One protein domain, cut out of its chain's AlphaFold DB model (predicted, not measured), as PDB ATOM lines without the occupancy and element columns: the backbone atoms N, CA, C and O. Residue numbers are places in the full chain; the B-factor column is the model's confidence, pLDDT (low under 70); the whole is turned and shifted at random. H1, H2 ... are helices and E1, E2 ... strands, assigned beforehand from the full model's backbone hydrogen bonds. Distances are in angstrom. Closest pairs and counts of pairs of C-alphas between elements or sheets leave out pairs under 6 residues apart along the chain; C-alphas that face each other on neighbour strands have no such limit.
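This is residues 153 to 261 of the 267 residues of an uncharacterized protein of Microbacterium aurum (UniProt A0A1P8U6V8). Two antiparallel sheets stand partly face to face with their strands crossed, a loose sandwich: a twisted sheet of four strands, E1 to E4, and a smaller one of three, E5 to E7. The short helix H1 lies over the strand E2 of the larger sheet, on the side away from the smaller one, the short helices H2 and H3 make a corner at one end of the sandwich, and residues 155 to 163 run from the E7 side to H1. The printed part has 109 residues, with three named helices and seven named strands in the order H1 E1 E2 E3 E4 E5 H2 H3 E6 E7; the sheet orders are E1 E2 E3 E4 and E5 E6 E7. The class is mixed, helices and strands. The whole is compact, with a radius of gyration of the C-alphas of 13.5 A, and its outline is rounded, with spans of 36 by 30 by 23 A.

Begin with the larger sheet and find C-alpha 195 at (-21.899, 42.818, 5.976); from there E3 runs through residues 195 to 204 for 28.6 A. E4, residues 207 to 216, runs back over 30.7 A to C-alpha 216 at (-20.387, 38.619, 6.141). E2 is residues 183 to 189, 18.4 A long, and E1 is residues 170 to 175, 11.7 A long. Just before E1 you find H1, residues 164 to 169. In the smaller sheet, E5 is residues 222 to 226, 13.5 A long, E6 is residues 243 to 250, 22.0 A long, and E7 is residues 253 to 260, 23.1 A long, ending at C-alpha 260 at (-42.065, 24.169, -5.450). Between E5 and E6 look for H2, residues 227 to 230, and H3, residues 234 to 239.

The larger sheet is a meander, each strand the antiparallel neighbour of the one before, and E1 and E4 are its edge strands. In the hairpin of E3 and E4, look at N 198 and O 213, 2.8 A apart, within hydrogen-bond range. In the hairpin of E2 and E3, N 185 and O 199 are within that range at 2.9 A, and in the hairpin of E1 and E2, N 171 and O 188 are at 2.8 A. In the smaller sheet, N 225 and O 245 of E5 and E6 are within range at 2.8 A, as are N 246 and O 257 of the hairpin of E6 and E7 at 2.8 A. The two sheets form a sandwich, two sheets face to face, with the facing parts 9.4 A centre to centre, the planes 37 degrees apart and the strands at 47 degrees. Between E4 and E5 the closest C-alphas are those of Ala 213 and Leu 223, 5.6 A apart. E1 and E7 are apart. H1 is on the larger sheet at a height of 9.5 A, over E2 and along the strands, at 18 degrees to E2 on the local plane. H2 and H3 touch only at the corner by their link, with the C-alphas of Leu 227 and Ala 236 closest at 5.4 A. H3 only grazes the smaller sheet, with residues 235 to 239. In H3 every O i to N i+4 pair is within hydrogen-bond range, in H1 1 of 2, and H2 is too short for such a pair.

The C-alphas farthest apart are those of Asp 168 and Glu 261, at 37.9 A. The printed part has no cut, and no link between named elements is long. Residues 153 to 154 pair antiparallel with residues 254 to 255 of E7. The mean pLDDT of the printed part is 88.6; residues 165, 192 and 206 to 207 are under 70.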
ATOM      1  N   VAL A 153     -31.144  34.956 -13.977       96.81
ATOM      2  CA  VAL A 153     -30.072  35.886 -13.602       96.81
ATOM      3  C   VAL A 153     -30.526  37.297 -13.944       96.81
ATOM      4  O   VAL A 153     -30.778  37.598 -15.112       96.81
ATOM      5  N   VAL A 154     -30.623  38.146 -12.927       96.56
ATOM      6  CA  VAL A 154     -31.055  39.539 -13.036       96.56
ATOM      7  C   VAL A 154     -29.832  40.443 -12.922       96.56
ATOM      8  O   VAL A 154     -28.948  40.227 -12.086       96.56
ATOM      9  N   ARG A 155     -29.758  41.432 -13.811       95.00
ATOM     10  CA  ARG A 155     -28.626  42.355 -13.916       95.00
ATOM     11  C   ARG A 155     -28.882  43.632 -13.116       95.00
ATOM     12  O   ARG A 155     -30.034  43.916 -12.787       95.00
ATOM     13  N   PRO A 156     -27.827  44.406 -12.811       95.25
ATOM     14  CA  PRO A 156     -27.984  45.748 -12.275       95.25
ATOM     15  C   PRO A 156     -28.837  46.618 -13.198       95.25
ATOM     16  O   PRO A 156     -28.646  46.600 -14.417       95.25
ATOM     17  N   ALA A 157     -29.734  47.396 -12.602       92.44
ATOM     18  CA  ALA A 157     -30.568  48.350 -13.308       92.44
ATOM     19  C   ALA A 157     -29.705  49.430 -13.967       92.44
ATOM     20  O   ALA A 157     -28.770  49.966 -13.369       92.44
ATOM     21  N   VAL A 158     -30.041  49.773 -15.212       87.75
ATOM     22  CA  VAL A 158     -29.325  50.809 -15.977       87.75
ATOM     23  C   VAL A 158     -29.620  52.215 -15.441       87.75
ATOM     24  O   VAL A 158     -28.751  53.081 -15.505       87.75
ATOM     25  N   ASP A 159     -30.826  52.433 -14.911       81.88
ATOM     26  CA  ASP A 159     -31.271  53.714 -14.351       81.88
ATOM     27  C   ASP A 159     -31.959  53.475 -12.993       81.88
ATOM     28  O   ASP A 159     -33.182  53.304 -12.930       81.88
ATOM     29  N   PRO A 160     -31.175  53.336 -11.907       81.56
ATOM     30  CA  PRO A 160     -31.707  53.022 -10.590       81.56
ATOM     31  C   PRO A 160     -32.509  54.199 -10.031       81.56
ATOM     32  O   PRO A 160     -32.061  55.348 -10.037       81.56
ATOM     33  N   THR A 161     -33.699  53.923  -9.500       77.00
ATOM     34  CA  THR A 161     -34.509  54.948  -8.836       77.00
ATOM     35  C   THR A 161     -33.933  55.263  -7.457       77.00
ATOM     36  O   THR A 161     -33.779  54.331  -6.665       77.00
ATOM     37  N   PRO A 162     -33.665  56.535  -7.110       70.94
ATOM     38  CA  PRO A 162     -33.166  56.894  -5.783       70.94
ATOM     39  C   PRO A 162     -34.086  56.385  -4.671       70.94
ATOM     40  O   PRO A 162     -35.312  56.463  -4.793       70.94
ATOM     41  N   ASN A 163     -33.503  55.880  -3.585       71.56
ATOM     42  CA  ASN A 163     -34.247  55.402  -2.428       71.56
ATOM     43  C   ASN A 163     -33.599  55.964  -1.167       71.56
ATOM     44  O   ASN A 163     -32.780  55.296  -0.545       71.56
ATOM     45  N   GLU A 164     -34.014  57.172  -0.778       71.25
ATOM     46  CA  GLU A 164     -33.401  57.944   0.314       71.25
ATOM     47  C   GLU A 164     -33.236  57.128   1.608       71.25
ATOM     48  O   GLU A 164     -32.222  57.229   2.285       71.25
ATOM     49  N   THR A 165     -34.196  56.253   1.935       69.06
ATOM     50  CA  THR A 165     -34.116  55.415   3.144       69.06
ATOM     51  C   THR A 165     -33.031  54.344   3.051       69.06
ATOM     52  O   THR A 165     -32.360  54.064   4.043       69.06
ATOM     53  N   LEU A 166     -32.868  53.726   1.880       74.81
ATOM     54  CA  LEU A 166     -31.826  52.727   1.661       74.81
ATOM     55  C   LEU A 166     -30.456  53.399   1.517       74.81
ATOM     56  O   LEU A 166     -29.481  52.914   2.085       74.81
ATOM     57  N   ASP A 167     -30.417  54.536   0.822       75.75
ATOM     58  CA  ASP A 167     -29.217  55.328   0.543       75.75
ATOM     59  C   ASP A 167     -28.561  55.870   1.830       75.75
ATOM     60  O   ASP A 167     -27.338  55.990   1.894       75.75
ATOM     61  N   ASP A 168     -29.343  56.131   2.886       78.75
ATOM     62  CA  ASP A 168     -28.818  56.553   4.193       78.75
ATOM     63  C   ASP A 168     -28.227  55.389   5.015       78.75
ATOM     64  O   ASP A 168     -27.287  55.572   5.795       78.75
ATOM     65  N   GLN A 169     -28.771  54.176   4.869       77.50
ATOM     66  CA  GLN A 169     -28.408  53.020   5.704       77.50
ATOM     67  C   GLN A 169     -27.351  52.111   5.074       77.50
ATOM     68  O   GLN A 169     -26.722  51.309   5.775       77.50
ATOM     69  N   VAL A 170     -27.158  52.213   3.761       82.81
ATOM     70  CA  VAL A 170     -26.391  51.253   2.975       82.81
ATOM     71  C   VAL A 170     -25.460  51.994   2.015       82.81
ATOM     72  O   VAL A 170     -25.860  52.929   1.332       82.81
ATOM     73  N   THR A 171     -24.203  51.565   1.933       86.50
ATOM     74  CA  THR A 171     -23.231  52.044   0.943       86.50
ATOM     75  C   THR A 171     -23.086  51.058  -0.212       86.50
ATOM     76  O   THR A 171     -23.453  49.888  -0.099       86.50
ATOM     77  N   ASP A 172     -22.510  51.519  -1.327       87.56
ATOM     78  CA  ASP A 172     -22.219  50.681  -2.501       87.56
ATOM     79  C   ASP A 172     -23.469  49.968  -3.043       87.56
ATOM     80  O   ASP A 172     -23.441  48.779  -3.368       87.56
ATOM     81  N   ILE A 173     -24.588  50.699  -3.088       90.06
ATOM     82  CA  ILE A 173     -25.880  50.144  -3.479       90.06
ATOM     83  C   ILE A 173     -25.873  49.786  -4.964       90.06
ATOM     84  O   ILE A 173     -25.623  50.619  -5.835       90.06
ATOM     85  N   VAL A 174     -26.234  48.540  -5.239       92.94
ATOM     86  CA  VAL A 174     -26.553  48.011  -6.558       92.94
ATOM     87  C   VAL A 174     -28.044  47.711  -6.574       92.94
ATOM     88  O   VAL A 174     -28.505  46.810  -5.874       92.94
ATOM     89  N   GLN A 175     -28.813  48.463  -7.358       93.31
ATOM     90  CA  GLN A 175     -30.201  48.103  -7.650       93.31
ATOM     91  C   GLN A 175     -30.229  47.192  -8.869       93.31
ATOM     92  O   GLN A 175     -29.477  47.406  -9.819       93.31
ATOM     93  N   PHE A 176     -31.087  46.183  -8.838       95.00
ATOM     94  CA  PHE A 176     -31.283  45.248  -9.939       95.00
ATOM     95  C   PHE A 176     -32.508  45.639 -10.762       95.00
ATOM     96  O   PHE A 176     -33.379  46.367 -10.280       95.00
ATOM     97  N   ASP A 177     -32.564  45.157 -12.004       95.25
ATOM     98  CA  ASP A 177     -33.778  45.245 -12.813       95.25
ATOM     99  C   ASP A 177     -34.972  44.625 -12.064       95.25
ATOM    100  O   ASP A 177     -34.820  43.710 -11.249       95.25
ATOM    101  N   ASP A 178     -36.171  45.128 -12.359       93.38
ATOM    102  CA  ASP A 178     -37.407  44.578 -11.810       93.38
ATOM    103  C   ASP A 178     -37.547  43.091 -12.166       93.38
ATOM    104  O   ASP A 178     -37.316  42.675 -13.307       93.38
ATOM    105  N   PHE A 179     -37.935  42.291 -11.175       94.25
ATOM    106  CA  PHE A 179     -38.179  40.870 -11.351       94.25
ATOM    107  C   PHE A 179     -39.621  40.535 -10.970       94.25
ATOM    108  O   PHE A 179     -39.919  40.287  -9.805       94.25
ATOM    109  N   HIS A 180     -40.518  40.517 -11.958       95.06
ATOM    110  CA  HIS A 180     -41.947  40.224 -11.767       95.06
ATOM    111  C   HIS A 180     -42.618  41.141 -10.728       95.06
ATOM    112  O   HIS A 180     -43.304  40.682  -9.813       95.06
ATOM    113  N   GLY A 181     -42.361  42.447 -10.824       91.31
ATOM    114  CA  GLY A 181     -42.877  43.462  -9.908       91.31
ATOM    115  C   GLY A 181     -42.134  43.535  -8.571       91.31
ATOM    116  O   GLY A 181     -42.476  44.368  -7.730       91.31
ATOM    117  N   MET A 182     -41.137  42.674  -8.336       93.38
ATOM    118  CA  MET A 182     -40.262  42.740  -7.169       93.38
ATOM    119  C   MET A 182     -39.033  43.594  -7.475       93.38
ATOM    120  O   MET A 182     -38.246  43.297  -8.376       93.38
ATOM    121  N   GLN A 183     -38.825  44.611  -6.646       92.56
ATOM    122  CA  GLN A 183     -37.625  45.438  -6.671       92.56
ATOM    123  C   GLN A 183     -36.581  44.821  -5.748       92.56
ATOM    124  O   GLN A 183     -36.897  44.478  -4.607       92.56
ATOM    125  N   VAL A 184     -35.343  44.699  -6.222       94.06
ATOM    126  CA  VAL A 184     -34.241  44.126  -5.446       94.06
ATOM    127  C   VAL A 184     -33.061  45.083  -5.452       94.06
ATOM    128  O   VAL A 184     -32.710  45.655  -6.483       94.06
ATOM    129  N   ALA A 185     -32.427  45.240  -4.298       94.31
ATOM    130  CA  ALA A 185     -31.192  45.988  -4.148       94.31
ATOM    131  C   ALA A 185     -30.216  45.221  -3.259       94.31
ATOM    132  O   ALA A 185     -30.619  44.434  -2.405       94.31
ATOM    133  N   ALA A 186     -28.926  45.458  -3.438       94.31
ATOM    134  CA  ALA A 186     -27.886  44.959  -2.557       94.31
ATOM    135  C   ALA A 186     -26.911  46.072  -2.203       94.31
ATOM    136  O   ALA A 186     -26.745  47.011  -2.968       94.31
ATOM    137  N   GLY A 187     -26.247  45.959  -1.062       92.19
ATOM    138  CA  GLY A 187     -25.217  46.910  -0.656       92.19
ATOM    139  C   GLY A 187     -24.634  46.554   0.701       92.19
ATOM    140  O   GLY A 187     -24.959  45.511   1.267       92.19
ATOM    141  N   THR A 188     -23.754  47.397   1.218       90.06
ATOM    142  CA  THR A 188     -23.049  47.164   2.481       90.06
ATOM    143  C   THR A 188     -23.655  48.022   3.582       90.06
ATOM    144  O   THR A 188     -23.806  49.223   3.395       90.06
ATOM    145  N   LEU A 189     -23.985  47.447   4.741       83.25
ATOM    146  CA  LEU A 189     -24.501  48.243   5.862       83.25
ATOM    147  C   LEU A 189     -23.475  49.299   6.303       83.25
ATOM    148  O   LEU A 189     -22.315  48.971   6.577       83.25
ATOM    149  N   SER A 190     -23.921  50.554   6.404       74.62
ATOM    150  CA  SER A 190     -23.070  51.713   6.706       74.62
ATOM    151  C   SER A 190     -22.352  51.605   8.055       74.62
ATOM    152  O   SER A 190     -21.214  52.067   8.180       74.62
ATOM    153  N   GLU A 191     -22.997  50.992   9.053       74.06
ATOM    154  CA  GLU A 191     -22.471  50.861  10.419       74.06
ATOM    155  C   GLU A 191     -21.378  49.788  10.525       74.06
ATOM    156  O   GLU A 191     -20.327  50.041  11.111       74.06
ATOM    157  N   ASP A 192     -21.584  48.626   9.896       67.44
ATOM    158  CA  ASP A 192     -20.726  47.454  10.094       67.44
ATOM    159  C   ASP A 192     -19.705  47.215   8.973       67.44
ATOM    160  O   ASP A 192     -18.771  46.439   9.185       67.44
ATOM    161  N   ARG A 193     -19.849  47.853   7.792       71.81
ATOM    162  CA  ARG A 193     -18.977  47.821   6.578       71.81
ATOM    163  C   ARG A 193     -18.439  46.459   6.101       71.81
ATOM    164  O   ARG A 193     -17.680  46.387   5.139       71.81
ATOM    165  N   THR A 194     -18.805  45.380   6.770       82.19
ATOM    166  CA  THR A 194     -18.312  44.010   6.587       82.19
ATOM    167  C   THR A 194     -19.440  43.064   6.197       82.19
ATOM    168  O   THR A 194     -19.179  41.950   5.742       82.19
ATOM    169  N   GLN A 195     -20.686  43.525   6.347       89.12
ATOM    170  CA  GLN A 195     -21.899  42.818   5.976       89.12
ATOM    171  C   GLN A 195     -22.459  43.390   4.679       89.12
ATOM    172  O   GLN A 195     -22.807  44.572   4.614       89.12
ATOM    173  N   ARG A 196     -22.568  42.535   3.662       92.94
ATOM    174  CA  ARG A 196     -23.324  42.822   2.443       92.94
ATOM    175  C   ARG A 196     -24.727  42.271   2.628       92.94
ATOM    176  O   ARG A 196     -24.898  41.165   3.131       92.94
ATOM    177  N   CYS A 197     -25.723  43.030   2.218       93.75
ATOM    178  CA  CYS A 197     -27.123  42.691   2.370       93.75
ATOM    179  C   CYS A 197     -27.822  42.697   1.020       93.75
ATOM    180  O   CYS A 197     -27.424  43.424   0.111       93.75
ATOM    181  N   VAL A 198     -28.868  41.886   0.913       94.94
ATOM    182  CA  VAL A 198     -29.867  41.933  -0.149       94.94
ATOM    183  C   VAL A 198     -31.187  42.386   0.460       94.94
ATOM    184  O   VAL A 198     -31.570  41.925   1.533       94.94
ATOM    185  N   PHE A 199     -31.876  43.288  -0.223       92.75
ATOM    186  CA  PHE A 199     -33.145  43.874   0.174       92.75
ATOM    187  C   PHE A 199     -34.134  43.702  -0.961       92.75
ATOM    188  O   PHE A 199     -33.793  43.919  -2.124       92.75
ATOM    189  N   ILE A 200     -35.366  43.360  -0.618       93.06
ATOM    190  CA  ILE A 200     -36.458  43.297  -1.577       93.06
ATOM    191  C   ILE A 200     -37.570  44.245  -1.172       93.06
ATOM    192  O   ILE A 200     -37.776  44.539   0.006       93.06
ATOM    193  N   THR A 201     -38.315  44.708  -2.162       90.50
ATOM    194  CA  THR A 201     -39.574  45.415  -1.976       90.50
ATOM    195  C   THR A 201     -40.585  44.866  -2.966       90.50
ATOM    196  O   THR A 201     -40.361  44.902  -4.174       90.50
ATOM    197  N   ILE A 202     -41.704  44.368  -2.446       88.25
ATOM    198  CA  ILE A 202     -42.803  43.818  -3.238       88.25
ATOM    199  C   ILE A 202     -44.033  44.717  -3.045       88.25
ATOM    200  O   ILE A 202     -44.512  44.875  -1.914       88.25
ATOM    201  N   PRO A 203     -44.560  45.326  -4.118       81.00
ATOM    202  CA  PRO A 203     -45.828  46.040  -4.088       81.00
ATOM    203  C   PRO A 203     -46.996  45.080  -3.817       81.00
ATOM    204  O   PRO A 203     -47.131  44.041  -4.457       81.00
ATOM    205  N   GLN A 204     -47.878  45.456  -2.894       77.19
ATOM    206  CA  GLN A 204     -49.129  44.764  -2.574       77.19
ATOM    207  C   GLN A 204     -50.280  45.774  -2.569       77.19
ATOM    208  O   GLN A 204     -50.722  46.276  -1.529       77.19
ATOM    209  N   GLY A 205     -50.744  46.136  -3.766       76.31
ATOM    210  CA  GLY A 205     -51.738  47.193  -3.938       76.31
ATOM    211  C   GLY A 205     -51.199  48.553  -3.485       76.31
ATOM    212  O   GLY A 205     -50.316  49.113  -4.125       76.31
ATOM    213  N   GLN A 206     -51.747  49.094  -2.393       69.94
ATOM    214  CA  GLN A 206     -51.304  50.372  -1.808       69.94
ATOM    215  C   GLN A 206     -50.154  50.212  -0.804       69.94
ATOM    216  O   GLN A 206     -49.546  51.201  -0.403       69.94
ATOM    217  N   PHE A 207     -49.863  48.982  -0.379       65.06
ATOM    218  CA  PHE A 207     -48.814  48.693   0.589       65.06
ATOM    219  C   PHE A 207     -47.555  48.204  -0.119       65.06
ATOM    220  O   PHE A 207     -47.610  47.658  -1.219       65.06
ATOM    221  N   ARG A 208     -46.403  48.399   0.519       70.25
ATOM    222  CA  ARG A 208     -45.130  47.822   0.089       70.25
ATOM    223  C   ARG A 208     -44.610  46.961   1.225       70.25
ATOM    224  O   ARG A 208     -44.473  47.453   2.341       70.25
ATOM    225  N   SER A 209     -44.360  45.690   0.942       76.50
ATOM    226  CA  SER A 209     -43.712  44.783   1.885       76.50
ATOM    227  C   SER A 209     -42.229  44.725   1.550       76.50
ATOM    228  O   SER A 209     -41.868  44.505   0.392       76.50
ATOM    229  N   GLY A 210     -41.379  44.977   2.542       81.12
ATOM    230  CA  GLY A 210     -39.929  44.957   2.394       81.12
ATOM    231  C   GLY A 210     -39.288  44.035   3.419       81.12
ATOM    232  O   GLY A 210     -39.702  44.003   4.576       81.12
ATOM    233  N   THR A 211     -38.284  43.282   2.988       88.94
ATOM    234  CA  THR A 211     -37.454  42.436   3.855       88.94
ATOM    235  C   THR A 211     -36.044  42.355   3.273       88.94
ATOM    236  O   THR A 211     -35.817  42.747   2.126       88.94
ATOM    237  N   GLY A 212     -35.086  41.874   4.053       91.62
ATOM    238  CA  GLY A 212     -33.711  41.719   3.611       91.62
ATOM    239  C   GLY A 212     -32.940  40.709   4.442       91.62
ATOM    240  O   GLY A 212     -33.374  40.297   5.516       91.62
ATOM    241  N   ALA A 213     -31.791  40.303   3.921       93.69
ATOM    242  CA  ALA A 213     -30.879  39.380   4.575       93.69
ATOM    243  C   ALA A 213     -29.437  39.820   4.337       93.69
ATOM    244  O   ALA A 213     -29.088  40.278   3.248       93.69
ATOM    245  N   CYS A 214     -28.601  39.662   5.356       94.44
ATOM    246  CA  CYS A 214     -27.206  40.075   5.335       94.44
ATOM    247  C   CYS A 214     -26.277  38.880   5.508       94.44
ATOM    248  O   CYS A 214     -26.612  37.903   6.177       94.44
ATOM    249  N   ALA A 215     -25.087  38.985   4.929       93.25
ATOM    250  CA  ALA A 215     -24.008  38.031   5.093       93.25
ATOM    251  C   ALA A 215     -22.673  38.764   5.246       93.25
ATOM    252  O   ALA A 215     -22.446  39.821   4.656       93.25
ATOM    253  N   ILE A 216     -21.782  38.184   6.045       91.00
ATOM    254  CA  ILE A 216     -20.387  38.619   6.141       91.00
ATOM    255  C   ILE A 216     -19.554  37.963   5.041       91.00
ATOM    256  O   ILE A 216     -19.814  36.827   4.644       91.00
ATOM    257  N   ALA A 217     -18.493  38.632   4.596       83.56
ATOM    258  CA  ALA A 217     -17.531  38.018   3.684       83.56
ATOM    259  C   ALA A 217     -16.912  36.729   4.287       83.56
ATOM    260  O   ALA A 217     -16.650  36.683   5.492       83.56
ATOM    261  N   PRO A 218     -16.631  35.690   3.472       88.19
ATOM    262  CA  PRO A 218     -16.763  35.620   2.012       88.19
ATOM    263  C   PRO A 218     -18.128  35.084   1.534       88.19
ATOM    264  O   PRO A 218     -18.220  34.589   0.415       88.19
ATOM    265  N   PHE A 219     -19.160  35.103   2.380       91.75
ATOM    266  CA  PHE A 219     -20.470  34.568   2.026       91.75
ATOM    267  C   PHE A 219     -21.291  35.585   1.233       91.75
ATOM    268  O   PHE A 219     -21.310  36.777   1.542       91.75
ATOM    269  N   ASP A 220     -21.999  35.080   0.230       93.69
ATOM    270  CA  ASP A 220     -22.947  35.849  -0.566       93.69
ATOM    271  C   ASP A 220     -24.269  36.008   0.203       93.69
ATOM    272  O   ASP A 220     -24.794  35.008   0.712       93.69
ATOM    273  N   PRO A 221     -24.845  37.222   0.297       95.50
ATOM    274  CA  PRO A 221     -26.131  37.390   0.948       95.50
ATOM    275  C   PRO A 221     -27.220  36.678   0.152       95.50
ATOM    276  O   PRO A 221     -27.283  36.747  -1.082       95.50
ATOM    277  N   GLN A 222     -28.081  35.989   0.894       96.00
ATOM    278  CA  GLN A 222     -29.157  35.190   0.343       96.00
ATOM    279  C   GLN A 222     -30.440  35.393   1.143       96.00
ATOM    280  O   GLN A 222     -30.411  35.404   2.371       96.00
ATOM    281  N   LEU A 223     -31.558  35.495   0.433       95.81
ATOM    282  CA  LEU A 223     -32.897  35.600   0.992       95.81
ATOM    283  C   LEU A 223     -33.793  34.518   0.382       95.81
ATOM    284  O   LEU A 223     -33.888  34.415  -0.841       95.81
ATOM    285  N   ASP A 224     -34.459  33.744   1.235       95.38
ATOM    286  CA  ASP A 224     -35.468  32.768   0.828       95.38
ATOM    287  C   ASP A 224     -36.867  33.344   1.097       95.38
ATOM    288  O   ASP A 224     -37.145  33.857   2.183       95.38
ATOM    289  N   LEU A 225     -37.741  33.274   0.097       93.56
ATOM    290  CA  LEU A 225     -39.034  33.939   0.066       93.56
ATOM    291  C   LEU A 225     -40.141  32.936  -0.256       93.56
ATOM    292  O   LEU A 225     -40.244  32.467  -1.388       93.56
ATOM    293  N   ALA A 226     -40.995  32.629   0.717       93.62
ATOM    294  CA  ALA A 226     -42.193  31.830   0.475       93.62
ATOM    295  C   ALA A 226     -43.277  32.703  -0.174       93.62
ATOM    296  O   ALA A 226     -43.761  33.647   0.448       93.62
ATOM    297  N   LEU A 227     -43.687  32.400  -1.408       92.12
ATOM    298  CA  LEU A 227     -44.630  33.247  -2.150       92.12
ATOM    299  C   LEU A 227     -46.055  33.216  -1.584       92.12
ATOM    300  O   LEU A 227     -46.833  34.136  -1.842       92.12
ATOM    301  N   ALA A 228     -46.374  32.241  -0.730       91.38
ATOM    302  CA  ALA A 228     -47.625  32.180   0.019       91.38
ATOM    303  C   ALA A 228     -47.899  33.453   0.842       91.38
ATOM    304  O   ALA A 228     -49.051  33.873   0.960       91.38
ATOM    305  N   THR A 229     -46.862  34.106   1.383       87.88
ATOM    306  CA  THR A 229     -47.014  35.359   2.150       87.88
ATOM    307  C   THR A 229     -47.207  36.585   1.253       87.88
ATOM    308  O   THR A 229     -47.540  37.664   1.745       87.88
ATOM    309  N   TYR A 230     -47.049  36.414  -0.063       88.12
ATOM    310  CA  TYR A 230     -47.183  37.460  -1.071       88.12
ATOM    311  C   TYR A 230     -48.315  37.200  -2.072       88.12
ATOM    312  O   TYR A 230     -48.275  37.709  -3.193       88.12
ATOM    313  N   ALA A 231     -49.338  36.439  -1.678       86.50
ATOM    314  CA  ALA A 231     -50.489  36.135  -2.524       86.50
ATOM    315  C   ALA A 231     -51.124  37.399  -3.146       86.50
ATOM    316  O   ALA A 231     -51.376  38.389  -2.457       86.50
ATOM    317  N   GLY A 232     -51.390  37.352  -4.457       85.50
ATOM    318  CA  GLY A 232     -51.945  38.470  -5.233       85.50
ATOM    319  C   GLY A 232     -50.925  39.525  -5.679       85.50
ATOM    320  O   GLY A 232     -51.316  40.561  -6.213       85.50
ATOM    321  N   SER A 233     -49.631  39.293  -5.442       89.62
ATOM    322  CA  SER A 233     -48.554  40.022  -6.118       89.62
ATOM    323  C   SER A 233     -48.233  39.384  -7.471       89.62
ATOM    324  O   SER A 233     -48.422  38.182  -7.655       89.62
ATOM    325  N   GLU A 234     -47.680  40.171  -8.396       92.19
ATOM    326  CA  GLU A 234     -47.291  39.690  -9.731       92.19
ATOM    327  C   GLU A 234     -46.316  38.506  -9.665       92.19
ATOM    328  O   GLU A 234     -46.438  37.553 -10.431       92.19
ATOM    329  N   ILE A 235     -45.392  38.518  -8.703       92.81
ATOM    330  CA  ILE A 235     -44.435  37.426  -8.531       92.81
ATOM    331  C   ILE A 235     -45.100  36.130  -8.049       92.81
ATOM    332  O   ILE A 235     -44.761  35.052  -8.534       92.81
ATOM    333  N   ALA A 236     -46.090  36.216  -7.154       92.19
ATOM    334  CA  ALA A 236     -46.863  35.052  -6.724       92.19
ATOM    335  C   ALA A 236     -47.771  34.524  -7.847       92.19
ATOM    336  O   ALA A 236     -47.945  33.313  -7.965       92.19
ATOM    337  N   ASP A 237     -48.300  35.402  -8.703       93.00
ATOM    338  CA  ASP A 237     -49.088  35.007  -9.876       93.00
ATOM    339  C   ASP A 237     -48.217  34.336 -10.956       93.00
ATOM    340  O   ASP A 237     -48.681  33.432 -11.652       93.00
ATOM    341  N   ALA A 238     -46.952  34.751 -11.087       94.31
ATOM    342  CA  ALA A 238     -46.013  34.204 -12.064       94.31
ATOM    343  C   ALA A 238     -45.513  32.796 -11.702       94.31
ATOM    344  O   ALA A 238     -45.403  31.943 -12.585       94.31
ATOM    345  N   PHE A 239     -45.203  32.554 -10.425       94.50
ATOM    346  CA  PHE A 239     -44.581  31.301  -9.972       94.50
ATOM    347  C   PHE A 239     -45.506  30.401  -9.148       94.50
ATOM    348  O   PHE A 239     -45.168  29.245  -8.936       94.50
ATOM    349  N   GLY A 240     -46.669  30.881  -8.712       94.06
ATOM    350  CA  GLY A 240     -47.559  30.145  -7.813       94.06
ATOM    351  C   GLY A 240     -47.261  30.408  -6.335       94.06
ATOM    352  O   GLY A 240     -46.125  30.635  -5.921       94.06
ATOM    353  N   ALA A 241     -48.312  30.385  -5.511       90.25
ATOM    354  CA  ALA A 241     -48.213  30.648  -4.074       90.25
ATOM    355  C   ALA A 241     -47.512  29.517  -3.289       90.25
ATOM    356  O   ALA A 241     -47.076  29.737  -2.165       90.25
ATOM    357  N   ASP A 242     -47.400  28.325  -3.873       93.00
ATOM    358  CA  ASP A 242     -46.689  27.152  -3.348       93.00
ATOM    359  C   ASP A 242     -45.169  27.198  -3.586       93.00
ATOM    360  O   ASP A 242     -44.436  26.324  -3.120       93.00
ATOM    361  N   ALA A 243     -44.682  28.201  -4.321       94.88
ATOM    362  CA  ALA A 243     -43.268  28.335  -4.618       94.88
ATOM    363  C   ALA A 243     -42.494  29.065  -3.508       94.88
ATOM    364  O   ALA A 243     -42.989  29.969  -2.825       94.88
ATOM    365  N   VAL A 244     -41.218  28.707  -3.388       95.56
ATOM    366  CA  VAL A 244     -40.194  29.416  -2.628       95.56
ATOM    367  C   VAL A 244     -39.144  29.926  -3.607       95.56
ATOM    368  O   VAL A 244     -38.542  29.148  -4.351       95.56
ATOM    369  N   LEU A 245     -38.901  31.235  -3.588       96.06
ATOM    370  CA  LEU A 245     -37.811  31.854  -4.330       96.06
ATOM    371  C   LEU A 245     -36.592  32.009  -3.435       96.06
ATOM    372  O   LEU A 245     -36.687  32.545  -2.338       96.06
ATOM    373  N   ARG A 246     -35.430  31.614  -3.933       96.56
ATOM    374  CA  ARG A 246     -34.140  31.915  -3.321       96.56
ATOM    375  C   ARG A 246     -33.419  32.946  -4.164       96.56
ATOM    376  O   ARG A 246     -33.133  32.717  -5.336       96.56
ATOM    377  N   LEU A 247     -33.108  34.070  -3.542       97.19
ATOM    378  CA  LEU A 247     -32.404  35.198  -4.129       97.19
ATOM    379  C   LEU A 247     -30.994  35.217  -3.561       97.19
ATOM    380  O   LEU A 247     -30.832  35.394  -2.358       97.19
ATOM    381  N   ARG A 248     -29.974  35.028  -4.397       96.44
ATOM    382  CA  ARG A 248     -28.565  35.094  -3.988       96.44
ATOM    383  C   ARG A 248     -27.843  36.159  -4.795       96.44
ATOM    384  O   ARG A 248     -27.888  36.131  -6.022       96.44
ATOM    385  N   VAL A 249     -27.149  37.063  -4.115       96.12
ATOM    386  CA  VAL A 249     -26.334  38.088  -4.777       96.12
ATOM    387  C   VAL A 249     -24.911  37.574  -4.906       96.12
ATOM    388  O   VAL A 249     -24.238  37.398  -3.900       96.12
ATOM    389  N   VAL A 250     -24.453  37.344  -6.135       93.44
ATOM    390  CA  VAL A 250     -23.097  36.858  -6.426       93.44
ATOM    391  C   VAL A 250     -22.359  37.939  -7.202       93.44
ATOM    392  O   VAL A 250     -22.632  38.169  -8.382       93.44
ATOM    393  N   GLY A 251     -21.429  38.626  -6.535       90.31
ATOM    394  CA  GLY A 251     -20.851  39.859  -7.072       90.31
ATOM    395  C   GLY A 251     -21.946  40.904  -7.308       90.31
ATOM    396  O   GLY A 251     -22.637  41.292  -6.364       90.31
ATOM    397  N   ASP A 252     -22.125  41.305  -8.566       89.69
ATOM    398  CA  ASP A 252     -23.143  42.275  -8.995       89.69
ATOM    399  C   ASP A 252     -24.280  41.621  -9.798       89.69
ATOM    400  O   ASP A 252     -25.004  42.296 -10.524       89.69
ATOM    401  N   GLU A 253     -24.444  40.301  -9.699       95.06
ATOM    402  CA  GLU A 253     -25.572  39.579 -10.288       95.06
ATOM    403  C   GLU A 253     -26.520  39.085  -9.199       95.06
ATOM    404  O   GLU A 253     -26.092  38.560  -8.167       95.06
ATOM    405  N   LEU A 254     -27.820  39.179  -9.467       96.75
ATOM    406  CA  LEU A 254     -28.839  38.524  -8.663       96.75
ATOM    407  C   LEU A 254     -29.210  37.198  -9.326       96.75
ATOM    408  O   LEU A 254     -29.669  37.157 -10.467       96.75
ATOM    409  N   ARG A 255     -29.024  36.101  -8.600       97.25
ATOM    410  CA  ARG A 255     -29.401  34.754  -9.025       97.25
ATOM    411  C   ARG A 255     -30.679  34.337  -8.323       97.25
ATOM    412  O   ARG A 255     -30.749  34.384  -7.095       97.25
ATOM    413  N   VAL A 256     -31.657  33.916  -9.112       97.12
ATOM    414  CA  VAL A 256     -32.964  33.468  -8.637       97.12
ATOM    415  C   VAL A 256     -33.076  31.968  -8.850       97.12
ATOM    416  O   VAL A 256     -32.809  31.473  -9.948       97.12
ATOM    417  N   PHE A 257     -33.482  31.263  -7.803       96.12
ATOM    418  CA  PHE A 257     -33.792  29.841  -7.833       96.12
ATOM    419  C   PHE A 257     -35.233  29.647  -7.376       96.12
ATOM    420  O   PHE A 257     -35.654  30.272  -6.402       96.12
ATOM    421  N   VAL A 258     -35.974  28.788  -8.061       95.50
ATOM    422  CA  VAL A 258     -37.385  28.513  -7.803       95.50
ATOM    423  C   VAL A 258     -37.516  27.073  -7.334       95.50
ATOM    424  O   VAL A 258     -37.079  26.139  -8.004       95.50
ATOM    425  N   ALA A 259     -38.137  26.879  -6.177       93.88
ATOM    426  CA  ALA A 259     -38.515  25.564  -5.685       93.88
ATOM    427  C   ALA A 259     -40.021  25.529  -5.437       93.88
ATOM    428  O   ALA A 259     -40.575  26.483  -4.904       93.88
ATOM    429  N   HIS A 260     -40.667  24.424  -5.789       92.56
ATOM    430  CA  HIS A 260     -42.065  24.169  -5.450       92.56
ATOM    431  C   HIS A 260     -42.141  23.151  -4.323       92.56
ATOM    432  O   HIS A 260     -41.317  22.229  -4.263       92.56
ATOM    433  N   GLU A 261     -43.138  23.292  -3.455       81.94
ATOM    434  CA  GLU A 261     -43.460  22.231  -2.508       81.94
ATOM    435  C   GLU A 261     -43.829  20.956  -3.293       81.94
ATOM    436  O   GLU A 261     -44.621  21.015  -4.241       81.94
TER     437      GLU A 261